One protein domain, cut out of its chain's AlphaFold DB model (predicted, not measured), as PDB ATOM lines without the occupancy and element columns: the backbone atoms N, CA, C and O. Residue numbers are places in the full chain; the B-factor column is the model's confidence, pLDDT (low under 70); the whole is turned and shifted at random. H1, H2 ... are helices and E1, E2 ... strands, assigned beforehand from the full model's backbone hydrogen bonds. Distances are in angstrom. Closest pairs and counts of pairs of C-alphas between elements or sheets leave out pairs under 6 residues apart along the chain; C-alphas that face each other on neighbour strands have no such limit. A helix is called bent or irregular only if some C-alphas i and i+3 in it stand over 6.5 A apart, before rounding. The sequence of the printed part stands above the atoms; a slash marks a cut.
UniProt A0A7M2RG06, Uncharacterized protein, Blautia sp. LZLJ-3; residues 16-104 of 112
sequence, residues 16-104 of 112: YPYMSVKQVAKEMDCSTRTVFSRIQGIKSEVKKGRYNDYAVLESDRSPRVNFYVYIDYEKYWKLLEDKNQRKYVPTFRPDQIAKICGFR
ATOM      1  N   TYR A  16       6.102 -37.613 -42.311       65.38
ATOM      2  CA  TYR A  16       7.470 -37.206 -42.028       65.38
ATOM      3  C   TYR A  16       7.423 -35.738 -41.584       65.38
ATOM      4  O   TYR A  16       7.359 -34.864 -42.450       65.38
ATOM      5  N   PRO A  17       7.422 -35.425 -40.268       78.88
ATOM      6  CA  PRO A  17       7.313 -34.041 -39.812       78.88
ATOM      7  C   PRO A  17       8.509 -33.213 -40.272       78.88
ATOM      8  O   PRO A  17       8.369 -32.012 -40.443       78.88
ATOM      9  N   TYR A  18       9.662 -33.850 -40.505       91.56
ATOM     10  CA  TYR A  18      10.862 -33.216 -41.030       91.56
ATOM     11  C   TYR A  18      11.163 -33.698 -42.441       91.56
ATOM     12  O   TYR A  18      11.425 -34.882 -42.668       91.56
ATOM     13  N   MET A  19      11.203 -32.758 -43.376       92.94
ATOM     14  CA  MET A  19      11.526 -33.021 -44.771       92.94
ATOM     15  C   MET A  19      12.870 -32.396 -45.138       92.94
ATOM     16  O   MET A  19      13.219 -31.305 -44.687       92.94
ATOM     17  N   SER A  20      13.644 -33.104 -45.958       95.19
ATOM     18  CA  SER A  20      14.825 -32.532 -46.609       95.19
ATOM     19  C   SER A  20      14.420 -31.497 -47.659       95.19
ATOM     20  O   SER A  20      13.313 -31.545 -48.197       95.19
ATOM     21  N   VAL A  21      15.357 -30.626 -48.036       96.12
ATOM     22  CA  VAL A  21      15.156 -29.632 -49.105       96.12
ATOM     23  C   VAL A  21      14.603 -30.260 -50.392       96.12
ATOM     24  O   VAL A  21      13.701 -29.706 -51.011       96.12
ATOM     25  N   LYS A  22      15.112 -31.438 -50.783       95.50
ATOM     26  CA  LYS A  22      14.668 -32.152 -51.992       95.50
ATOM     27  C   LYS A  22      13.231 -32.660 -51.883       95.50
ATOM     28  O   LYS A  22      12.502 -32.619 -52.866       95.50
ATOM     29  N   GLN A  23      12.835 -33.144 -50.705       94.44
ATOM     30  CA  GLN A  23      11.469 -33.614 -50.465       94.44
ATOM     31  C   GLN A  23      10.482 -32.450 -50.527       94.44
ATOM     32  O   GLN A  23       9.493 -32.551 -51.240       94.44
ATOM     33  N   VAL A  24      10.794 -31.328 -49.870       95.12
ATOM     34  CA  VAL A  24       9.941 -30.129 -49.915       95.12
ATOM     35  C   VAL A  24       9.842 -29.571 -51.334       95.12
ATOM     36  O   VAL A  24       8.753 -29.240 -51.775       95.12
ATOM     37  N   ALA A  25      10.955 -29.508 -52.071       96.81
ATOM     38  CA  ALA A  25      10.966 -29.034 -53.456       96.81
ATOM     39  C   ALA A  25      10.032 -29.861 -54.353       96.81
ATOM     40  O   ALA A  25       9.295 -29.302 -55.157       96.81
ATOM     41  N   LYS A  26      10.036 -31.188 -54.174       94.88
ATOM     42  CA  LYS A  26       9.133 -32.097 -54.886       94.88
ATOM     43  C   LYS A  26       7.673 -31.892 -54.476       94.88
ATOM     44  O   LYS A  26       6.818 -31.824 -55.346       94.88
ATOM     45  N   GLU A  27       7.399 -31.816 -53.176       90.88
ATOM     46  CA  GLU A  27       6.034 -31.684 -52.645       90.88
ATOM     47  C   GLU A  27       5.382 -30.353 -53.044       90.88
ATOM     48  O   GLU A  27       4.193 -30.294 -53.334       90.88
ATOM     49  N   MET A  28       6.177 -29.284 -53.085       91.00
ATOM     50  CA  MET A  28       5.722 -27.922 -53.365       91.00
ATOM     51  C   MET A  28       5.858 -27.523 -54.840       91.00
ATOM     52  O   MET A  28       5.655 -26.353 -55.155       91.00
ATOM     53  N   ASP A  29       6.263 -28.457 -55.707       95.25
ATOM     54  CA  ASP A  29       6.564 -28.229 -57.126       95.25
ATOM     55  C   ASP A  29       7.418 -26.966 -57.362       95.25
ATOM     56  O   ASP A  29       7.070 -26.043 -58.099       95.25
ATOM     57  N   CYS A  30       8.543 -26.871 -56.647       96.50
ATOM     58  CA  CYS A  30       9.405 -25.695 -56.684       96.50
ATOM     59  C   CYS A  30      10.895 -26.048 -56.672       96.50
ATOM     60  O   CYS A  30      11.313 -27.183 -56.446       96.50
ATOM     61  N   SER A  31      11.746 -25.051 -56.930       98.12
ATOM     62  CA  SER A  31      13.192 -25.273 -56.937       98.12
ATOM     63  C   SER A  31      13.747 -25.482 -55.523       98.12
ATOM     64  O   SER A  31      13.327 -24.840 -54.558       98.12
ATOM     65  N   THR A  32      14.798 -26.293 -55.396       97.56
ATOM     66  CA  THR A  32      15.540 -26.439 -54.130       97.56
ATOM     67  C   THR A  32      16.112 -25.108 -53.632       97.56
ATOM     68  O   THR A  32      16.195 -24.891 -52.424       97.56
ATOM     69  N   ARG A  33      16.454 -24.183 -54.541       97.81
ATOM     70  CA  ARG A  33      16.880 -22.815 -54.210       97.81
ATOM     71  C   ARG A  33      15.774 -22.037 -53.496       97.81
ATOM     72  O   ARG A  33      16.055 -21.379 -52.495       97.81
ATOM     73  N   THR A  34      14.535 -22.138 -53.977       98.00
ATOM     74  CA  THR A  34      13.359 -21.537 -53.329       98.00
ATOM     75  C   THR A  34      13.216 -22.079 -51.913       98.00
ATOM     76  O   THR A  34      13.163 -21.306 -50.960       98.00
ATOM     77  N   VAL A  35      13.263 -23.403 -51.753       98.06
ATOM     78  CA  VAL A  35      13.184 -24.048 -50.434       98.06
ATOM     79  C   VAL A  35      14.297 -23.570 -49.497       98.06
ATOM     80  O   VAL A  35      14.018 -23.226 -48.351       98.06
ATOM     81  N   PHE A  36      15.543 -23.477 -49.970       97.06
ATOM     82  CA  PHE A  36      16.653 -22.954 -49.167       97.06
ATOM     83  C   PHE A  36      16.419 -21.511 -48.711       97.06
ATOM     84  O   PHE A  36      16.645 -21.208 -47.540       97.06
ATOM     85  N   SER A  37      15.942 -20.634 -49.599       97.75
ATOM     86  CA  SER A  37      15.603 -19.248 -49.250       97.75
ATOM     87  C   SER A  37      14.533 -19.192 -48.156       97.75
ATOM     88  O   SER A  37      14.695 -18.465 -47.174       97.75
ATOM     89  N   ARG A  38      13.495 -20.033 -48.250       98.19
ATOM     90  CA  ARG A  38      12.471 -20.155 -47.203       98.19
ATOM     91  C   ARG A  38      13.033 -20.650 -45.884       98.19
ATOM     92  O   ARG A  38      12.710 -20.081 -44.850       98.19
ATOM     93  N   ILE A  39      13.924 -21.637 -45.905       97.94
ATOM     94  CA  ILE A  39      14.587 -22.125 -44.691       97.94
ATOM     95  C   ILE A  39      15.406 -21.012 -44.021       97.94
ATOM     96  O   ILE A  39      15.347 -20.881 -42.802       97.94
ATOM     97  N   GLN A  40      16.123 -20.169 -44.775       97.81
ATOM     98  CA  GLN A  40      16.828 -19.021 -44.181       97.81
ATOM     99  C   GLN A  40      15.860 -18.019 -43.542       97.81
ATOM    100  O   GLN A  40      16.109 -17.523 -42.441       97.81
ATOM    101  N   GLY A  41      14.726 -17.776 -44.197       98.19
ATOM    102  CA  GLY A  41      13.630 -16.994 -43.640       98.19
ATOM    103  C   GLY A  41      13.096 -17.566 -42.326       98.19
ATOM    104  O   GLY A  41      13.020 -16.857 -41.325       98.19
ATOM    105  N   ILE A  42      12.836 -18.873 -42.283       98.50
ATOM    106  CA  ILE A  42      12.407 -19.591 -41.076       98.50
ATOM    107  C   ILE A  42      13.427 -19.427 -39.945       98.50
ATOM    108  O   ILE A  42      13.037 -19.092 -38.831       98.50
ATOM    109  N   LYS A  43      14.731 -19.572 -40.217       98.00
ATOM    110  CA  LYS A  43      15.787 -19.350 -39.209       98.00
ATOM    111  C   LYS A  43      15.774 -17.921 -38.653       98.00
ATOM    112  O   LYS A  43      16.031 -17.719 -37.469       98.00
ATOM    113  N   SER A  44      15.467 -16.923 -39.480       98.00
ATOM    114  CA  SER A  44      15.285 -15.537 -39.023       98.00
ATOM    115  C   SER A  44      14.069 -15.403 -38.102       98.00
ATOM    116  O   SER A  44      14.131 -14.743 -37.068       98.00
ATOM    117  N   GLU A  45      12.972 -16.082 -38.432       98.25
ATOM    118  CA  GLU A  45      11.744 -16.081 -37.635       98.25
ATOM    119  C   GLU A  45      11.860 -16.855 -36.313       98.25
ATOM    120  O   GLU A  45      11.188 -16.487 -35.349       98.25
ATOM    121  N   VAL A  46      12.760 -17.844 -36.221       98.12
ATOM    122  CA  VAL A  46      13.161 -18.463 -34.942       98.12
ATOM    123  C   VAL A  46      13.776 -17.411 -34.018       98.12
ATOM    124  O   VAL A  46      13.314 -17.220 -32.898       98.12
ATOM    125  N   LYS A  47      14.741 -16.623 -34.515       97.50
ATOM    126  CA  LYS A  47      15.389 -15.552 -33.730       97.50
ATOM    127  C   LYS A  47      14.416 -14.458 -33.278       97.50
ATOM    128  O   LYS A  47      14.657 -13.798 -32.274       97.50
ATOM    129  N   LYS A  48      13.327 -14.251 -34.023       96.50
ATOM    130  CA  LYS A  48      12.254 -13.296 -33.697       96.50
ATOM    131  C   LYS A  48      11.151 -13.901 -32.814       96.50
ATOM    132  O   LYS A  48      10.180 -13.208 -32.521       96.50
ATOM    133  N   GLY A  49      11.262 -15.176 -32.435       96.94
ATOM    134  CA  GLY A  49      10.342 -15.857 -31.523       96.94
ATOM    135  C   GLY A  49       9.034 -16.363 -32.141       96.94
ATOM    136  O   GLY A  49       8.137 -16.745 -31.397       96.94
ATOM    137  N   ARG A  50       8.881 -16.383 -33.477       97.00
ATOM    138  CA  ARG A  50       7.682 -16.976 -34.115       97.00
ATOM    139  C   ARG A  50       7.715 -18.502 -34.049       97.00
ATOM    140  O   ARG A  50       6.686 -19.132 -33.814       97.00
ATOM    141  N   TYR A  51       8.886 -19.075 -34.305       97.81
ATOM    142  CA  TYR A  51       9.118 -20.515 -34.276       97.81
ATOM    143  C   TYR A  51      10.128 -20.853 -33.181       97.81
ATOM    144  O   TYR A  51      10.952 -20.018 -32.822       97.81
ATOM    145  N   ASN A  52      10.068 -22.075 -32.658       95.69
ATOM    146  CA  ASN A  52      11.055 -22.561 -31.696       95.69
ATOM    147  C   ASN A  52      12.292 -23.142 -32.404       95.69
ATOM    148  O   ASN A  52      12.307 -23.314 -33.626       95.69
ATOM    149  N   ASP A  53      13.301 -23.512 -31.620       95.38
ATOM    150  CA  ASP A  53      14.575 -24.046 -32.121       95.38
ATOM    151  C   ASP A  53      14.446 -25.396 -32.854       95.38
ATOM    152  O   ASP A  53      15.364 -25.815 -33.553       95.38
ATOM    153  N   TYR A  54      13.287 -26.060 -32.772       94.69
ATOM    154  CA  TYR A  54      12.989 -27.293 -33.506       94.69
ATOM    155  C   TYR A  54      12.412 -27.041 -34.909       94.69
ATOM    156  O   TYR A  54      12.064 -27.982 -35.618       94.69
ATOM    157  N   ALA A  55      12.301 -25.789 -35.356       96.88
ATOM    158  CA  ALA A  55      11.822 -25.463 -36.698       96.88
ATOM    159  C   ALA A  55      12.691 -26.059 -37.818       96.88
ATOM    160  O   ALA A  55      12.177 -26.494 -38.855       96.88
ATOM    161  N   VAL A  56      14.009 -26.070 -37.614       97.19
ATOM    162  CA  VAL A  56      15.003 -26.552 -38.574       97.19
ATOM    163  C   VAL A  56      16.023 -27.407 -37.833       97.19
ATOM    164  O   VAL A  56      16.649 -26.950 -36.886       97.19
ATOM    165  N   LEU A  57      16.215 -28.638 -38.297       95.19
ATOM    166  CA  LEU A  57      17.306 -29.502 -37.866       95.19
ATOM    167  C   LEU A  57      18.490 -29.263 -38.801       95.19
ATOM    168  O   LEU A  57      18.436 -29.601 -39.990       95.19
ATOM    169  N   GLU A  58      19.549 -28.661 -38.269       91.12
ATOM    170  CA  GLU A  58      20.806 -28.514 -38.997       91.12
ATOM    171  C   GLU A  58      21.459 -29.887 -39.199       91.12
ATOM    172  O   GLU A  58      21.404 -30.757 -38.331       91.12
ATOM    173  N   SER A  59      22.088 -30.082 -40.353       83.75
ATOM    174  CA  SER A  59      22.990 -31.210 -40.582       83.75
ATOM    175  C   SER A  59      24.205 -30.740 -41.366       83.75
ATOM    176  O   SER A  59      24.164 -29.704 -42.031       83.75
ATOM    177  N   ASP A  60      25.265 -31.533 -41.306       79.31
ATOM    178  CA  ASP A  60      26.519 -31.350 -42.035       79.31
ATOM    179  C   ASP A  60      26.336 -31.241 -43.559       79.31
ATOM    180  O   ASP A  60      27.138 -30.603 -44.236       79.31
ATOM    181  N   ARG A  61      25.270 -31.834 -44.114       82.75
ATOM    182  CA  ARG A  61      25.015 -31.863 -45.566       82.75
ATOM    183  C   ARG A  61      23.898 -30.931 -46.019       82.75
ATOM    184  O   ARG A  61      24.042 -30.221 -47.010       82.75
ATOM    185  N   SER A  62      22.731 -31.005 -45.382       88.31
ATOM    186  CA  SER A  62      21.543 -30.247 -45.795       88.31
ATOM    187  C   SER A  62      20.512 -30.177 -44.666       88.31
ATOM    188  O   SER A  62      20.230 -31.206 -44.043       88.31
ATOM    189  N   PRO A  63      19.914 -29.009 -44.388       94.81
ATOM    190  CA  PRO A  63      18.947 -28.891 -43.306       94.81
ATOM    191  C   PRO A  63      17.686 -29.715 -43.585       94.81
ATOM    192  O   PRO A  63      17.258 -29.884 -44.734       94.81
ATOM    193  N   ARG A  64      17.058 -30.193 -42.511       95.69
ATOM    194  CA  ARG A  64      15.689 -30.714 -42.542       95.69
ATOM    195  C   ARG A  64      14.778 -29.711 -41.858       95.69
ATOM    196  O   ARG A  64      15.104 -29.212 -40.790       95.69
ATOM    197  N   VAL A  65      13.636 -29.417 -42.458       96.56
ATOM    198  CA  VAL A  65      12.689 -28.423 -41.940       96.56
ATOM    199  C   VAL A  65      11.424 -29.112 -41.463       96.56
ATOM    200  O   VAL A  65      10.965 -30.062 -42.102       96.56
ATOM    201  N   ASN A  66      10.866 -28.645 -40.346       94.44
ATOM    202  CA  ASN A  66       9.537 -29.060 -39.931       94.44
ATOM    203  C   ASN A  66       8.521 -28.614 -40.997       94.44
ATOM    204  O   ASN A  66       8.405 -27.422 -41.286       94.44
ATOM    205  N   PHE A  67       7.783 -29.549 -41.590       92.31
ATOM    206  CA  PHE A  67       6.932 -29.255 -42.738       92.31
ATOM    207  C   PHE A  67       5.774 -28.308 -42.392       92.31
ATOM    208  O   PHE A  67       5.394 -27.486 -43.219       92.31
ATOM    209  N   TYR A  68       5.269 -28.317 -41.153       92.06
ATOM    210  CA  TYR A  68       4.233 -27.363 -40.734       92.06
ATOM    211  C   TYR A  68       4.776 -25.943 -40.615       92.06
ATOM    212  O   TYR A  68       4.105 -24.992 -41.008       92.06
ATOM    213  N   VAL A  69       6.004 -25.799 -40.110       96.12
ATOM    214  CA  VAL A  69       6.698 -24.506 -40.090       96.12
ATOM    215  C   VAL A  69       6.944 -24.019 -41.515       96.12
ATOM    216  O   VAL A  69       6.762 -22.837 -41.800       96.12
ATOM    217  N   TYR A  70       7.308 -24.928 -42.424       96.19
ATOM    218  CA  TYR A  70       7.475 -24.590 -43.832       96.19
ATOM    219  C   TYR A  70       6.171 -24.089 -44.462       96.19
ATOM    220  O   TYR A  70       6.186 -23.030 -45.078       96.19
ATOM    221  N   ILE A  71       5.046 -24.790 -44.270       94.38
ATOM    222  CA  ILE A  71       3.730 -24.376 -44.788       94.38
ATOM    223  C   ILE A  71       3.336 -22.991 -44.260       94.38
ATOM    224  O   ILE A  71       2.898 -22.135 -45.030       94.38
ATOM    225  N   ASP A  72       3.490 -22.757 -42.955       96.50
ATOM    226  CA  ASP A  72       3.170 -21.464 -42.348       96.50
ATOM    227  C   ASP A  72       4.040 -20.339 -42.926       96.50
ATOM    228  O   ASP A  72       3.524 -19.303 -43.352       96.50
ATOM    229  N   TYR A  73       5.353 -20.563 -43.018       98.00
ATOM    230  CA  TYR A  73       6.260 -19.581 -43.594       98.00
ATOM    231  C   TYR A  73       5.980 -19.351 -45.082       98.00
ATOM    232  O   TYR A  73       5.915 -18.204 -45.509       98.00
ATOM    233  N   GLU A  74       5.755 -20.398 -45.878       96.69
ATOM    234  CA  GLU A  74       5.440 -20.274 -47.307       96.69
ATOM    235  C   GLU A  74       4.144 -19.488 -47.540       96.69
ATOM    236  O   GLU A  74       4.046 -18.705 -48.482       96.69
ATOM    237  N   LYS A  75       3.166 -19.606 -46.638       96.44
ATOM    238  CA  LYS A  75       1.941 -18.806 -46.701       96.44
ATOM    239  C   LYS A  75       2.183 -17.324 -46.407       96.44
ATOM    240  O   LYS A  75       1.529 -16.470 -47.005       96.44
ATOM    241  N   TYR A  76       3.088 -17.008 -45.481       97.94
ATOM    242  CA  TYR A  76       3.206 -15.664 -44.908       97.94
ATOM    243  C   TYR A  76       4.529 -14.936 -45.181       97.94
ATOM    244  O   TYR A  76       4.662 -13.792 -44.752       97.94
ATOM    245  N   TRP A  77       5.490 -15.522 -45.902       97.69
ATOM    246  CA  TRP A  77       6.854 -14.981 -46.025       97.69
ATOM    247  C   TRP A  77       6.895 -13.516 -46.478       97.69
ATOM    248  O   TRP A  77       7.624 -12.728 -45.888       97.69
ATOM    249  N   LYS A  78       6.054 -13.117 -47.446       97.25
ATOM    250  CA  LYS A  78       5.980 -11.721 -47.922       97.25
ATOM    251  C   LYS A  78       5.543 -10.759 -46.817       97.25
ATOM    252  O   LYS A  78       6.107  -9.682 -46.668       97.25
ATOM    253  N   LEU A  79       4.543 -11.159 -46.029       97.81
ATOM    254  CA  LEU A  79       4.038 -10.355 -44.915       97.81
ATOM    255  C   LEU A  79       5.025 -10.339 -43.741       97.81
ATOM    256  O   LEU A  79       5.083  -9.361 -43.007       97.81
ATOM    257  N   LEU A  80       5.788 -11.419 -43.544       97.31
ATOM    258  CA  LEU A  80       6.811 -11.513 -42.500       97.31
ATOM    259  C   LEU A  80       8.056 -10.668 -42.820       97.31
ATOM    260  O   LEU A  80       8.699 -10.185 -41.883       97.31
ATOM    261  N   GLU A  81       8.380 -10.491 -44.106       94.50
ATOM    262  CA  GLU A  81       9.457  -9.619 -44.597       94.50
ATOM    263  C   GLU A  81       9.104  -8.127 -44.486       94.50
ATOM    264  O   GLU A  81       9.968  -7.316 -44.147       94.50
ATOM    265  N   ASP A  82       7.838  -7.756 -44.696       95.19
ATOM    266  CA  ASP A  82       7.375  -6.375 -44.544       95.19
ATOM    267  C   ASP A  82       7.003  -6.056 -43.082       95.19
ATOM    268  O   ASP A  82       6.002  -6.524 -42.532       95.19
ATOM    269  N   LYS A  83       7.789  -5.174 -42.452       91.44
ATOM    270  CA  LYS A  83       7.600  -4.741 -41.056       91.44
ATOM    271  C   LYS A  83       6.200  -4.177 -40.774       91.44
ATOM    272  O   LYS A  83       5.683  -4.381 -39.677       91.44
ATOM    273  N   ASN A  84       5.587  -3.484 -41.731       94.25
ATOM    274  CA  ASN A  84       4.270  -2.869 -41.567       94.25
ATOM    275  C   ASN A  84       3.138  -3.886 -41.733       94.25
ATOM    276  O   ASN A  84       2.094  -3.754 -41.087       94.25
ATOM    277  N   GLN A  85       3.341  -4.899 -42.579       95.69
ATOM    278  CA  GLN A  85       2.343  -5.935 -42.843       95.69
ATOM    279  C   GLN A  85       2.411  -7.108 -41.860       95.69
ATOM    280  O   GLN A  85       1.411  -7.797 -41.664       95.69
ATOM    281  N   ARG A  86       3.540  -7.297 -41.167       95.75
ATOM    282  CA  ARG A  86       3.743  -8.374 -40.188       95.75
ATOM    283  C   ARG A  86       2.638  -8.479 -39.138       95.75
ATOM    284  O   ARG A  86       2.293  -9.583 -38.732       95.75
ATOM    285  N   LYS A  87       2.061  -7.352 -38.710       95.06
ATOM    286  CA  LYS A  87       0.962  -7.313 -37.727       95.06
ATOM    287  C   LYS A  87      -0.303  -8.061 -38.173       95.06
ATOM    288  O   LYS A  87      -1.128  -8.392 -37.332       95.06
ATOM    289  N   TYR A  88      -0.456  -8.323 -39.472       96.50
ATOM    290  CA  TYR A  88      -1.571  -9.093 -40.030       96.50
ATOM    291  C   TYR A  88      -1.296 -10.600 -40.081       96.50
ATOM    292  O   TYR A  88      -2.186 -11.379 -40.421       96.50
ATOM    293  N   VAL A  89      -0.074 -11.031 -39.761       96.94
ATOM    294  CA  VAL A  89       0.283 -12.447 -39.725       96.94
ATOM    295  C   VAL A  89      -0.217 -13.041 -38.405       96.94
ATOM    296  O   VAL A  89       0.220 -12.601 -37.340       96.94
ATOM    297  N   PRO A  90      -1.110 -14.046 -38.435       96.31
ATOM    298  CA  PRO A  90      -1.601 -14.668 -37.215       96.31
ATOM    299  C   PRO A  90      -0.482 -15.416 -36.481       96.31
ATOM    300  O   PRO A  90       0.527 -15.820 -37.076       96.31
ATOM    301  N   THR A  91      -0.681 -15.643 -35.183       95.94
ATOM    302  CA  THR A  91       0.182 -16.517 -34.378       95.94
ATOM    303  C   THR A  91       0.295 -17.894 -35.029       95.94
ATOM    304  O   THR A  91      -0.691 -18.429 -35.538       95.94
ATOM    305  N   PHE A  92       1.501 -18.463 -35.024       96.19
ATOM    306  CA  PHE A  92       1.745 -19.795 -35.569       96.19
ATOM    307  C   PHE A  92       0.938 -20.854 -34.801       96.19
ATOM    308  O   PHE A  92       1.009 -20.935 -33.575       96.19
ATOM    309  N   ARG A  93       0.157 -21.656 -35.534       91.25
ATOM    310  CA  ARG A  93      -0.766 -22.668 -34.997       91.25
ATOM    311  C   ARG A  93      -0.554 -24.027 -35.678       91.25
ATOM    312  O   ARG A  93      -1.290 -24.367 -36.609       91.25
ATOM    313  N   PRO A  94       0.459 -24.808 -35.256       86.62
ATOM    314  CA  PRO A  94       0.771 -26.096 -35.881       86.62
ATOM    315  C   PRO A  94      -0.377 -27.112 -35.768       86.62
ATOM    316  O   PRO A  94      -0.520 -27.962 -36.643       86.62
ATOM    317  N   ASP A  95      -1.236 -26.992 -34.748       85.06
ATOM    318  CA  ASP A  95      -2.448 -27.799 -34.556       85.06
ATOM    319  C   ASP A  95      -3.423 -27.686 -35.737       85.06
ATOM    320  O   ASP A  95      -3.990 -28.683 -36.189       85.06
ATOM    321  N   GLN A  96      -3.593 -26.474 -36.275       87.19
ATOM    322  CA  GLN A  96      -4.501 -26.227 -37.395       87.19
ATOM    323  C   GLN A  96      -3.961 -26.824 -38.693       87.19
ATOM    324  O   GLN A  96      -4.719 -27.409 -39.464       87.19
ATOM    325  N   ILE A  97      -2.648 -26.729 -38.906       85.88
ATOM    326  CA  ILE A  97      -1.985 -27.310 -40.077       85.88
ATOM    327  C   ILE A  97      -2.074 -28.838 -40.014       85.88
ATOM    328  O   ILE A  97      -2.524 -29.463 -40.971       85.88
ATOM    329  N   ALA A  98      -1.755 -29.439 -38.864       81.69
ATOM    330  CA  ALA A  98      -1.851 -30.883 -38.660       81.69
ATOM    331  C   ALA A  98      -3.271 -31.426 -38.918       81.69
ATOM    332  O   ALA A  98      -3.428 -32.467 -39.560       81.69
ATOM    333  N   LYS A  99      -4.309 -30.692 -38.482       80.44
ATOM    334  CA  LYS A  99      -5.719 -31.044 -38.717       80.44
ATOM    335  C   LYS A  99      -6.075 -31.094 -40.207       80.44
ATOM    336  O   LYS A  99      -6.834 -31.977 -40.606       80.44
ATOM    337  N   ILE A 100      -5.550 -30.162 -41.007       79.12
ATOM    338  CA  ILE A 100      -5.791 -30.088 -42.458       79.12
ATOM    339  C   ILE A 100      -4.986 -31.165 -43.192       79.12
ATOM    340  O   ILE A 100      -5.530 -31.851 -44.051       79.12
ATOM    341  N   CYS A 101      -3.722 -31.368 -42.814       69.31
ATOM    342  CA  CYS A 101      -2.819 -32.326 -43.457       69.31
ATOM    343  C   CYS A 101      -3.097 -33.803 -43.108       69.31
ATOM    344  O   CYS A 101      -2.344 -34.676 -43.522       69.31
ATOM    345  N   GLY A 102      -4.159 -34.109 -42.354       59.53
ATOM    346  CA  GLY A 102      -4.575 -35.490 -42.087       59.53
ATOM    347  C   GLY A 102      -3.795 -36.207 -40.979       59.53
ATOM    348  O   GLY A 102      -4.004 -37.400 -40.772       59.53
ATOM    349  N   PHE A 103      -2.966 -35.500 -40.207       60.50
ATOM    350  CA  PHE A 103      -2.286 -36.049 -39.028       60.50
ATOM    351  C   PHE A 103      -3.240 -36.066 -37.836       60.50
ATOM    352  O   PHE A 103      -3.136 -35.265 -36.908       60.50
ATOM    353  N   ARG A 104      -4.236 -36.952 -37.899       53.28
ATOM    354  CA  ARG A 104      -5.224 -37.152 -36.837       53.28
ATOM    355  C   ARG A 104      -4.916 -38.416 -36.047       53.28
ATOM    356  O   ARG A 104      -4.584 -39.447 -36.622       53.28
TER     357      ARG A 104
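AT A GLANCE: This is residues 16 to 104 of the 112 residues of an uncharacterized protein of Blautia sp. LZLJ-3 (UniProt A0A7M2RG06). Two helices, H2 and H3, cross as an X near the middle of the domain, and a very small sheet of two strands, E1 and E2, lies at the end of H3 where that helix begins. The short helix H1 packs on the first part of H2, the short helix H4 packs on the first part of H3, and two long links, residues 48 to 63 and residues 82 to 93, loop outward, with C-alphas up to 20 A and 21 A from the mean of all C-alphas. The printed part has 89 residues with four named helices and two named strands, in the order E1, H1, H2, E2, H3, H4; the sheet is antiparallel, and the class is mostly helix. The whole is compact, with a radius of gyration of the C-alphas of 12.7 A, and rounded, with spans of 34 by 30 by 25 A.

IN THESE COORDINATES: In the sheet, E1 is residues 18 to 20, beginning at C-alpha 18 at (10.862, -33.216, -41.030), and E2 is residues 64 to 66; each is 6.9 A long. H1, residues 21 to 27, is 10.0 A long. H2, residues 32 to 47, is the longest helix at 23.1 A, beginning at C-alpha 32 at (15.540, -26.439, -54.130). H3, residues 67 to 81, is 19.9 A long and irregular: C-alphas 75 and 78 are 8.2 A apart. H4, residues 94 to 100, is 10.1 A long and ends at C-alpha 100 at (-5.791, -30.088, -42.458).

HOW THE PARTS SIT: E1 and E2 are antiparallel neighbours at 143 degrees between their directions; N 19 and O 65 are 3.0 A apart, as are N 65 and O 19, both within hydrogen-bond range. Residues 56 to 57 also pair, antiparallel, with residues 64 to 65 of E2. The closest C-alphas of H2 and E2, those of Ile 39 and Val 65, are 7.1 A apart. H2 touches H3 with residues 38 to 42 alone, about perpendicular at 79 degrees; the closest C-alphas, those of Ile 42 and Tyr 73, are 6.6 A apart. H2 touches H1 with residues 32 to 36 alone, Ala 25 and Thr 32 having the closest C-alphas, 5.3 A apart; the two run opposite ways at a steep tilt of 69 degrees, only just short of about perpendicular. H3 touches H4 with residues 68 to 71 alone, and the closest C-alphas, those of Tyr 68 and Pro 94, are 6.1 A apart. H4 is apart from H1 and H2. In H1, H2 and H4 every O i to N i+4 pair is within hydrogen-bond range; in H3 it is 9 of 11.

THE WHOLE: The two farthest C-alphas, those of Asp 60 and Asn 84, are 36.1 A apart. The printed part has no cut. The links H2 to E2, residues 48 to 63, and H3 to H4, residues 82 to 93, are long. The mean pLDDT of the printed part is 92.3; residue 16 and residues 101 to 104 are under 70.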